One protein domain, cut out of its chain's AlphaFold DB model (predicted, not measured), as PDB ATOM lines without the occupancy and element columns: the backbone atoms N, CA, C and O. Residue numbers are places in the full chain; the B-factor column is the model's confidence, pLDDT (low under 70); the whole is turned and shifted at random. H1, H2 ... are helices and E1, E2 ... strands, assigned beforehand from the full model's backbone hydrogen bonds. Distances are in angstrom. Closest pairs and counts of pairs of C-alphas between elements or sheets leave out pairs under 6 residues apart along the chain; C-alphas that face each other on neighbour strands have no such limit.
ATOM      1  N   ASN A 775       1.548  44.120  63.228       76.56
ATOM      2  CA  ASN A 775       0.923  43.435  62.095       76.56
ATOM      3  C   ASN A 775       1.215  44.185  60.792       76.56
ATOM      4  O   ASN A 775       1.678  43.572  59.835       76.56
ATOM      5  N   THR A 776       1.046  45.510  60.795       74.19
ATOM      6  CA  THR A 776       1.358  46.365  59.638       74.19
ATOM      7  C   THR A 776       2.853  46.345  59.314       74.19
ATOM      8  O   THR A 776       3.224  46.173  58.159       74.19
ATOM      9  N   ILE A 777       3.726  46.399  60.327       69.50
ATOM     10  CA  ILE A 777       5.186  46.295  60.136       69.50
ATOM     11  C   ILE A 777       5.570  44.952  59.498       69.50
ATOM     12  O   ILE A 777       6.369  44.925  58.564       69.50
ATOM     13  N   LYS A 778       4.980  43.843  59.963       69.62
ATOM     14  CA  LYS A 778       5.230  42.507  59.404       69.62
ATOM     15  C   LYS A 778       4.668  42.352  57.986       69.62
ATOM     16  O   LYS A 778       5.258  41.652  57.177       69.62
ATOM     17  N   ALA A 779       3.538  42.982  57.670       68.56
ATOM     18  CA  ALA A 779       2.980  42.966  56.319       68.56
ATOM     19  C   ALA A 779       3.840  43.769  55.328       68.56
ATOM     20  O   ALA A 779       4.051  43.318  54.206       68.56
ATOM     21  N   LEU A 780       4.384  44.910  55.765       69.31
ATOM     22  CA  LEU A 780       5.290  45.751  54.980       69.31
ATOM     23  C   LEU A 780       6.663  45.102  54.747       69.31
ATOM     24  O   LEU A 780       7.247  45.280  53.682       69.31
ATOM     25  N   SER A 781       7.177  44.314  55.700       62.00
ATOM     26  CA  SER A 781       8.492  43.663  55.559       62.00
ATOM     27  C   SER A 781       8.556  42.625  54.437       62.00
ATOM     28  O   SER A 781       9.646  42.292  53.986       62.00
ATOM     29  N   PHE A 782       7.412  42.105  53.987       66.44
ATOM     30  CA  PHE A 782       7.355  41.195  52.840       66.44
ATOM     31  C   PHE A 782       7.435  41.916  51.484       66.44
ATOM     32  O   PHE A 782       7.617  41.254  50.464       66.44
ATOM     33  N   GLY A 783       7.343  43.251  51.472       61.94
ATOM     34  CA  GLY A 783       7.412  44.065  50.264       61.94
ATOM     35  C   GLY A 783       6.179  43.954  49.366       61.94
ATOM     36  O   GLY A 783       5.241  43.197  49.625       61.94
ATOM     37  N   ALA A 784       6.181  44.748  48.291       68.56
ATOM     38  CA  ALA A 784       5.118  44.711  47.296       68.56
ATOM     39  C   ALA A 784       5.141  43.368  46.539       68.56
ATOM     40  O   ALA A 784       6.220  42.888  46.170       68.56
ATOM     41  N   PRO A 785       3.973  42.759  46.268       71.25
ATOM     42  CA  PRO A 785       3.904  41.521  45.503       71.25
ATOM     43  C   PRO A 785       4.434  41.744  44.080       71.25
ATOM     44  O   PRO A 785       4.099  42.725  43.415       71.25
ATOM     45  N   THR A 786       5.261  40.825  43.588       70.12
ATOM     46  CA  THR A 786       5.884  40.946  42.264       70.12
ATOM     47  C   THR A 786       4.884  40.569  41.170       70.12
ATOM     48  O   THR A 786       4.272  39.499  41.224       70.12
ATOM     49  N   ALA A 787       4.707  41.438  40.173       68.12
ATOM     50  CA  ALA A 787       3.832  41.157  39.037       68.12
ATOM     51  C   ALA A 787       4.484  40.123  38.107       68.12
ATOM     52  O   ALA A 787       5.612  40.313  37.652       68.12
ATOM     53  N   GLN A 788       3.764  39.048  37.792       69.88
ATOM     54  CA  GLN A 788       4.158  38.106  36.748       69.88
ATOM     55  C   GLN A 788       3.520  38.488  35.412       69.88
ATOM     56  O   GLN A 788       2.335  38.824  35.339       69.88
ATOM     57  N   SER A 789       4.311  38.431  34.338       59.69
ATOM     58  CA  SER A 789       3.856  38.772  32.991       59.69
ATOM     59  C   SER A 789       2.965  37.665  32.414       59.69
ATOM     60  O   SER A 789       3.456  36.572  32.136       59.69
ATOM     61  N   CYS A 790       1.677  37.951  32.178       62.84
ATOM     62  CA  CYS A 790       0.727  37.035  31.523       62.84
ATOM     63  C   CYS A 790       0.269  37.496  30.120       62.84
ATOM     64  O   CYS A 790      -0.826  37.152  29.683       62.84
ATOM     65  N   GLY A 791       1.105  38.240  29.386       62.06
ATOM     66  CA  GLY A 791       0.776  38.807  28.066       62.06
ATOM     67  C   GLY A 791       0.213  40.234  28.145       62.06
ATOM     68  O   GLY A 791       0.271  40.877  29.192       62.06
ATOM     69  N   THR A 792      -0.301  40.767  27.032       47.78
ATOM     70  CA  THR A 792      -0.800  42.154  26.940       47.78
ATOM     71  C   THR A 792      -2.057  42.372  27.785       47.78
ATOM     72  O   THR A 792      -3.126  41.870  27.448       47.78
ATOM     73  N   GLY A 793      -1.923  43.160  28.858       57.31
ATOM     74  CA  GLY A 793      -3.038  43.646  29.683       57.31
ATOM     75  C   GLY A 793      -3.368  42.815  30.927       57.31
ATOM     76  O   GLY A 793      -4.381  43.077  31.565       57.31
ATOM     77  N   CYS A 794      -2.541  41.830  31.290       60.97
ATOM     78  CA  CYS A 794      -2.755  40.977  32.459       60.97
ATOM     79  C   CYS A 794      -1.584  41.119  33.451       60.97
ATOM     80  O   CYS A 794      -0.442  40.799  33.117       60.97
ATOM     81  N   THR A 795      -1.871  41.584  34.672       66.31
ATOM     82  CA  THR A 795      -0.959  41.577  35.829       66.31
ATOM     83  C   THR A 795      -1.488  40.588  36.866       66.31
ATOM     84  O   THR A 795      -2.526  40.815  37.483       66.31
ATOM     85  N   LYS A 796      -0.801  39.454  37.037       77.38
ATOM     86  CA  LYS A 796      -1.111  38.453  38.075       77.38
ATOM     87  C   LYS A 796      -0.026  38.473  39.145       77.38
ATOM     88  O   LYS A 796       1.144  38.682  38.832       77.38
ATOM     89  N   TYR A 797      -0.411  38.230  40.393       79.38
ATOM     90  CA  TYR A 797       0.482  38.279  41.546       79.38
ATOM     91  C   TYR A 797       0.428  36.960  42.314       79.38
ATOM     92  O   TYR A 797      -0.649  36.516  42.713       79.38
ATOM     93  N   CYS A 798       1.589  36.356  42.552       77.62
ATOM     94  CA  CYS A 798       1.716  35.201  43.435       77.62
ATOM     95  C   CYS A 798       2.012  35.675  44.858       77.62
ATOM     96  O   CYS A 798       3.006  36.363  45.089       77.62
ATOM     97  N   VAL A 799       1.155  35.304  45.809       77.94
ATOM     98  CA  VAL A 799       1.285  35.690  47.219       77.94
ATOM     99  C   VAL A 799       1.444  34.432  48.066       77.94
ATOM    100  O   VAL A 799       0.578  33.559  48.043       77.94
ATOM    101  N   SER A 800       2.542  34.325  48.820       78.94
ATOM    102  CA  SER A 800       2.794  33.162  49.680       78.94
ATOM    103  C   SER A 800       1.810  33.092  50.855       78.94
ATOM    104  O   SER A 800       1.211  34.093  51.262       78.94
ATOM    105  N   SER A 801       1.656  31.905  51.450       75.94
ATOM    106  CA  SER A 801       0.754  31.689  52.592       75.94
ATOM    107  C   SER A 801       1.066  32.578  53.799       75.94
ATOM    108  O   SER A 801       0.164  32.914  54.567       75.94
ATOM    109  N   ASP A 802       2.324  32.979  53.973       70.69
ATOM    110  CA  ASP A 802       2.752  33.814  55.098       70.69
ATOM    111  C   ASP A 802       2.421  35.291  54.885       70.69
ATOM    112  O   ASP A 802       1.951  35.955  55.813       70.69
ATOM    113  N   VAL A 803       2.561  35.778  53.648       73.50
ATOM    114  CA  VAL A 803       2.127  37.125  53.248       73.50
ATOM    115  C   VAL A 803       0.608  37.236  53.366       73.50
ATOM    116  O   VAL A 803       0.089  38.178  53.960       73.50
ATOM    117  N   SER A 804      -0.102  36.207  52.905       74.94
ATOM    118  CA  SER A 804      -1.558  36.094  52.989       74.94
ATOM    119  C   SER A 804      -2.078  36.205  54.431       74.94
ATOM    120  O   SER A 804      -2.966  37.006  54.721       74.94
ATOM    121  N   LYS A 805      -1.482  35.453  55.368       79.38
ATOM    122  CA  LYS A 805      -1.820  35.521  56.804       79.38
ATOM    123  C   LYS A 805      -1.470  36.874  57.427       79.38
ATOM    124  O   LYS A 805      -2.148  37.308  58.358       79.38
ATOM    125  N   ALA A 806      -0.395  37.518  56.971       74.31
ATOM    126  CA  ALA A 806       0.004  38.835  57.463       74.31
ATOM    127  C   ALA A 806      -0.987  39.921  57.023       74.31
ATOM    128  O   ALA A 806      -1.405  40.725  57.852       74.31
ATOM    129  N   TRP A 807      -1.422  39.899  55.763       79.06
ATOM    130  CA  TRP A 807      -2.393  40.848  55.216       79.06
ATOM    131  C   TRP A 807      -3.773  40.719  55.865       79.06
ATOM    132  O   TRP A 807      -4.361  41.728  56.256       79.06
ATOM    133  N   GLN A 808      -4.244  39.489  56.085       80.88
ATOM    134  CA  GLN A 808      -5.522  39.233  56.757       80.88
ATOM    135  C   GLN A 808      -5.552  39.785  58.195       80.88
ATOM    136  O   GLN A 808      -6.580  40.268  58.650       80.88
ATOM    137  N   LYS A 809      -4.413  39.785  58.904       80.31
ATOM    138  CA  LYS A 809      -4.287  40.358  60.261       80.31
ATOM    139  C   LYS A 809      -4.232  41.888  60.304       80.31
ATOM    140  O   LYS A 809      -4.320  42.458  61.394       80.31
ATOM    141  N   VAL A 810      -4.000  42.542  59.167       77.88
ATOM    142  CA  VAL A 810      -3.945  44.009  59.058       77.88
ATOM    143  C   VAL A 810      -5.310  44.565  58.671       77.88
ATOM    144  O   VAL A 810      -5.753  45.538  59.279       77.88
ATOM    145  N   ALA A 811      -5.980  43.934  57.707       76.50
ATOM    146  CA  ALA A 811      -7.265  44.387  57.191       76.50
ATOM    147  C   ALA A 811      -8.169  43.187  56.862       76.50
ATOM    148  O   ALA A 811      -8.314  42.813  55.702       76.50
ATOM    149  N   GLU A 812      -8.759  42.574  57.890       79.06
ATOM    150  CA  GLU A 812      -9.569  41.349  57.774       79.06
ATOM    151  C   GLU A 812     -10.782  41.533  56.842       79.06
ATOM    152  O   GLU A 812     -10.971  40.752  55.908       79.06
ATOM    153  N   ASP A 813     -11.527  42.631  57.015       75.50
ATOM    154  CA  ASP A 813     -12.725  42.942  56.222       75.50
ATOM    155  C   ASP A 813     -12.398  43.261  54.753       75.50
ATOM    156  O   ASP A 813     -13.085  42.817  53.828       75.50
ATOM    157  N   ALA A 814     -11.314  44.009  54.516       74.75
ATOM    158  CA  ALA A 814     -10.863  44.357  53.169       74.75
ATOM    159  C   ALA A 814     -10.260  43.141  52.450       74.75
ATOM    160  O   ALA A 814     -10.409  43.003  51.234       74.75
ATOM    161  N   TYR A 815      -9.602  42.244  53.190       77.56
ATOM    162  CA  TYR A 815      -8.949  41.061  52.638       77.56
ATOM    163  C   TYR A 815      -9.964  40.119  51.971       77.56
ATOM    164  O   TYR A 815      -9.722  39.645  50.864       77.56
ATOM    165  N   ALA A 816     -11.129  39.911  52.592       73.00
ATOM    166  CA  ALA A 816     -12.189  39.059  52.045       73.00
ATOM    167  C   ALA A 816     -13.015  39.723  50.924       73.00
ATOM    168  O   ALA A 816     -13.539  39.029  50.057       73.00
ATOM    169  N   SER A 817     -13.148  41.053  50.944       72.06
ATOM    170  CA  SER A 817     -14.018  41.804  50.022       72.06
ATOM    171  C   SER A 817     -13.303  42.340  48.778       72.06
ATOM    172  O   SER A 817     -13.955  42.589  47.766       72.06
ATOM    173  N   THR A 818     -11.979  42.517  48.837       72.50
ATOM    174  CA  THR A 818     -11.217  43.209  47.788       72.50
ATOM    175  C   THR A 818     -10.361  42.252  46.960       72.50
ATOM    176  O   THR A 818     -10.266  42.443  45.755       72.50
ATOM    177  N   LEU A 819      -9.749  41.209  47.534       78.00
ATOM    178  CA  LEU A 819      -8.839  40.314  46.797       78.00
ATOM    179  C   LEU A 819      -9.595  39.313  45.908       78.00
ATOM    180  O   LEU A 819     -10.405  38.526  46.389       78.00
ATOM    181  N   THR A 820      -9.281  39.295  44.609       80.19
ATOM    182  CA  THR A 820      -9.895  38.377  43.631       80.19
ATOM    183  C   THR A 820      -8.906  37.294  43.193       80.19
ATOM    184  O   THR A 820      -7.807  37.600  42.724       80.19
ATOM    185  N   ALA A 821      -9.287  36.021  43.348       77.75
ATOM    186  CA  ALA A 821      -8.459  34.878  42.957       77.75
ATOM    187  C   ALA A 821      -8.385  34.716  41.426       77.75
ATOM    188  O   ALA A 821      -9.379  34.893  40.719       77.75
ATOM    189  N   CYS A 822      -7.211  34.350  40.906       75.56
ATOM    190  CA  CYS A 822      -7.004  34.149  39.470       75.56
ATOM    191  C   CYS A 822      -7.790  32.941  38.923       75.56
ATOM    192  O   CYS A 822      -7.746  31.856  39.499       75.56
ATOM    193  N   THR A 823      -8.382  33.076  37.733       61.56
ATOM    194  CA  THR A 823      -8.886  31.952  36.925       61.56
ATOM    195  C   THR A 823      -7.933  31.665  35.750       61.56
ATOM    196  O   THR A 823      -7.672  32.525  34.910       61.56
ATOM    197  N   GLY A 824      -7.368  30.449  35.706       60.50
ATOM    198  CA  GLY A 824      -6.578  29.908  34.584       60.50
ATOM    199  C   GLY A 824      -5.069  30.259  34.510       60.50
ATOM    200  O   GLY A 824      -4.667  31.421  34.578       60.50
ATOM    201  N   ALA A 825      -4.262  29.208  34.281       54.75
ATOM    202  CA  ALA A 825      -2.903  29.123  33.701       54.75
ATOM    203  C   ALA A 825      -1.648  29.699  34.411       54.75
ATOM    204  O   ALA A 825      -0.564  29.544  33.858       54.75
ATOM    205  N   VAL A 826      -1.718  30.288  35.611       60.81
ATOM    206  CA  VAL A 826      -0.503  30.610  36.404       60.81
ATOM    207  C   VAL A 826      -0.537  29.821  37.709       60.81
ATOM    208  O   VAL A 826      -1.409  30.050  38.545       60.81
ATOM    209  N   THR A 827       0.382  28.871  37.864       62.88
ATOM    210  CA  THR A 827       0.579  28.090  39.092       62.88
ATOM    211  C   THR A 827       1.723  28.704  39.890       62.88
ATOM    212  O   THR A 827       2.839  28.787  39.388       62.88
ATOM    213  N   CYS A 828       1.449  29.154  41.114       66.25
ATOM    214  CA  CYS A 828       2.474  29.650  42.030       66.25
ATOM    215  C   CYS A 828       3.114  28.463  42.771       66.25
ATOM    216  O   CYS A 828       2.379  27.651  43.332       66.25
ATOM    217  N   ASP A 829       4.448  28.381  42.820       63.91
ATOM    218  CA  ASP A 829       5.177  27.277  43.480       63.91
ATOM    219  C   ASP A 829       4.862  27.161  44.984       63.91
ATOM    220  O   ASP A 829       4.830  26.068  45.548       63.91
ATOM    221  N   SER A 830       4.567  28.289  45.638       62.28
ATOM    222  CA  SER A 830       4.066  28.348  47.013       62.28
ATOM    223  C   SER A 830       3.151  29.565  47.199       62.28
ATOM    224  O   SER A 830       3.640  30.695  47.267       62.28
ATOM    225  N   GLY A 831       1.830  29.363  47.286       70.31
ATOM    226  CA  GLY A 831       0.872  30.440  47.573       70.31
ATOM    227  C   GLY A 831      -0.369  30.481  46.681       70.31
ATOM    228  O   GLY A 831      -0.646  29.549  45.929       70.31
ATOM    229  N   THR A 832      -1.114  31.583  46.771       78.88
ATOM    230  CA  THR A 832      -2.364  31.823  46.032       78.88
ATOM    231  C   THR A 832      -2.170  32.941  45.005       78.88
ATOM    232  O   THR A 832      -1.513  33.946  45.282       78.88
ATOM    233  N   CYS A 833      -2.741  32.772  43.808       78.62
ATOM    234  CA  CYS A 833      -2.698  33.784  42.751       78.62
ATOM    235  C   CYS A 833      -3.855  34.777  42.899       78.62
ATOM    236  O   CYS A 833      -5.017  34.364  42.962       78.62
ATOM    237  N   TYR A 834      -3.538  36.072  42.854       83.19
ATOM    238  CA  TYR A 834      -4.508  37.170  42.866       83.19
ATOM    239  C   TYR A 834      -4.298  38.130  41.691       83.19
ATOM    240  O   TYR A 834      -3.166  38.361  41.258       83.19
ATOM    241  N   THR A 835      -5.378  38.727  41.183       79.50
ATOM    242  CA  THR A 835      -5.326  39.682  40.055       79.50
ATOM    243  C   THR A 835      -5.115  41.134  40.488       79.50
ATOM    244  O   THR A 835      -4.680  41.952  39.689       79.50
ATOM    245  N   ASN A 836      -5.394  41.462  41.749       77.94
ATOM    246  CA  ASN A 836      -5.380  42.829  42.282       77.94
ATOM    247  C   ASN A 836      -4.635  42.959  43.623       77.94
ATOM    248  O   ASN A 836      -4.888  43.870  44.411       77.94
ATOM    249  N   ALA A 837      -3.693  42.050  43.893       78.00
ATOM    250  CA  ALA A 837      -2.884  42.102  45.109       78.00
ATOM    251  C   ALA A 837      -1.989  43.351  45.192       78.00
ATOM    252  O   ALA A 837      -1.718  43.812  46.297       78.00
ATOM    253  N   GLY A 838      -1.556  43.911  44.054       76.81
ATOM    254  CA  GLY A 838      -0.814  45.176  44.017       76.81
ATOM    255  C   GLY A 838      -1.631  46.347  44.572       76.81
ATOM    256  O   GLY A 838      -1.195  47.013  45.506       76.81
ATOM    257  N   ASP A 839      -2.861  46.525  44.082       79.56
ATOM    258  CA  ASP A 839      -3.764  47.588  44.550       79.56
ATOM    259  C   ASP A 839      -4.173  47.392  46.013       79.56
ATOM    260  O   ASP A 839      -4.284  48.354  46.775       79.56
ATOM    261  N   PHE A 840      -4.372  46.138  46.433       80.81
ATOM    262  CA  PHE A 840      -4.643  45.815  47.831       80.81
ATOM    263  C   PHE A 840      -3.476  46.226  48.741       80.81
ATOM    264  O   PHE A 840      -3.705  46.839  49.788       80.81
ATOM    265  N   TYR A 841      -2.239  45.926  48.329       78.12
ATOM    266  CA  TYR A 841      -1.027  46.292  49.056       78.12
ATOM    267  C   TYR A 841      -0.898  47.815  49.195       78.12
ATOM    268  O   TYR A 841      -0.770  48.309  50.316       78.12
ATOM    269  N   THR A 842      -1.028  48.570  48.104       77.56
ATOM    270  CA  THR A 842      -0.906  50.035  48.143       77.56
ATOM    271  C   THR A 842      -2.018  50.689  48.969       77.56
ATOM    272  O   THR A 842      -1.749  51.567  49.785       77.56
ATOM    273  N   ASN A 843      -3.266  50.229  48.843       79.75
ATOM    274  CA  ASN A 843      -4.400  50.891  49.497       79.75
ATOM    275  C   ASN A 843      -4.597  50.522  50.971       79.75
ATOM    276  O   ASN A 843      -5.165  51.331  51.704       79.75
ATOM    277  N   ASN A 844      -4.158  49.337  51.412       78.00
ATOM    278  CA  ASN A 844      -4.433  48.841  52.770       78.00
ATOM    279  C   ASN A 844      -3.174  48.555  53.600       78.00
ATOM    280  O   ASN A 844      -3.235  48.615  54.828       78.00
ATOM    281  N   ILE A 845      -2.043  48.236  52.964       75.81
ATOM    282  CA  ILE A 845      -0.803  47.860  53.662       75.81
ATOM    283  C   ILE A 845       0.186  49.034  53.677       75.81
ATOM    284  O   ILE A 845       0.697  49.391  54.737       75.81
ATOM    285  N   GLU A 846       0.408  49.684  52.534       74.38
ATOM    286  CA  GLU A 846       1.339  50.813  52.380       74.38
ATOM    287  C   GLU A 846       0.836  52.095  53.071       74.38
ATOM    288  O   GLU A 846       1.584  52.791  53.769       74.38
ATOM    289  N   THR A 847      -0.464  52.371  52.962       70.94
ATOM    290  CA  THR A 847      -1.148  53.505  53.611       70.94
ATOM    291  C   THR A 847      -1.347  53.308  55.120       70.94
ATOM    292  O   THR A 847      -1.504  54.287  55.855       70.94
ATOM    293  N   GLY A 848      -1.309  52.064  55.614       72.75
ATOM    294  CA  GLY A 848      -1.537  51.727  57.021       72.75
ATOM    295  C   GLY A 848      -0.478  52.331  57.946       72.75
ATOM    296  O   GLY A 848       0.716  52.238  57.671       72.75
ATOM    297  N   ARG A 849      -0.878  52.968  59.056       73.69
ATOM    298  CA  ARG A 849       0.080  53.571  60.004       73.69
ATOM    299  C   ARG A 849       0.836  52.507  60.801       73.69
ATOM    300  O   ARG A 849       0.235  51.637  61.430       73.69
TER     301      ARG A 849
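AT A GLANCE: This is residues 775 to 849 of the 1105 residues of the protein "Slc34a2 protein" of Symbiodinium natans (UniProt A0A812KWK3). A small, short-stranded sheet makes one end of an elongated domain, and four short helices gather loosely at the other end. H4 starts beside the sheet and runs away from it into the helix group, while the long link from H3, residues 819 to 831, loops out past the sheet and folds back into E3. The printed part has 75 residues with four named helices and three named strands, in the order H1 E1 E2 H2 H3 E3 H4; the sheet runs E1 E2 E3, antiparallel throughout. The class is mixed, helices and strands. The whole is compact, with a radius of gyration of the C-alphas of 11.9 A, and spans 35 by 22 by 20 A.

IN THESE COORDINATES: E2, residues 795 to 799, is the longest strand, 13.0 A from its first C-alpha at (-0.959, 41.577, 35.829) to its last. E1 holds residues 787 to 789 and E3 residues 832 to 834. H4, residues 837 to 846, is the longest helix by residues; it measures 12.1 A and ends with C-alpha 846 at (1.339, 50.813, 52.380). H2 is residues 801 to 808, 10.7 A, and H3 is residues 812 to 818, 10.3 A. H1, residues 775 to 780, begins with C-alpha 775 at (0.923, 43.435, 62.095).

HOW THE PARTS SIT: E2 is the inner strand, and its pairing is staggered: residues 795 to 797 pair with E1, residues 797 to 799 with E3. E1 and E2 form a hairpin, with N 788 and O 796 2.8 A apart, within hydrogen-bond range. Between E2 and E3, N 797 and O 834 are 2.9 A apart and N 799 and O 832 are 3.0 A apart, both within range. H4 only grazes the sheet, with its residues 837 to 840; the closest C-alphas of E2 and H4 are those of Tyr 797 and Ala 837, 6.2 A apart. H1 touches H4, closest at the C-alphas of Thr 776 and Ile 845, 6.5 A, at a steep tilt of 54 degrees, opposite ways. H1 also touches H2, closest at the C-alphas of Ala 779 and Ala 806, 5.2 A. H3 is close to H2 but not clearly touching, with the C-alphas of Gln 808 and Tyr 815 5.7 A apart, and about perpendicular to it at 80 degrees. H3 and E2 are apart. In H1, H2 and H3 every O i to N i+4 pair is within hydrogen-bond range; in H4, 5 of 6 are.

THE WHOLE: The two C-alphas farthest apart, those of Ala 825 and Arg 849, are 36.0 A apart. The printed part has no cut. The link from H3 to E3, 13 residues, is long. The mean pLDDT of the printed part is 72.1; residues 777 to 784, 787 to 795 and 823 to 830 are under 70.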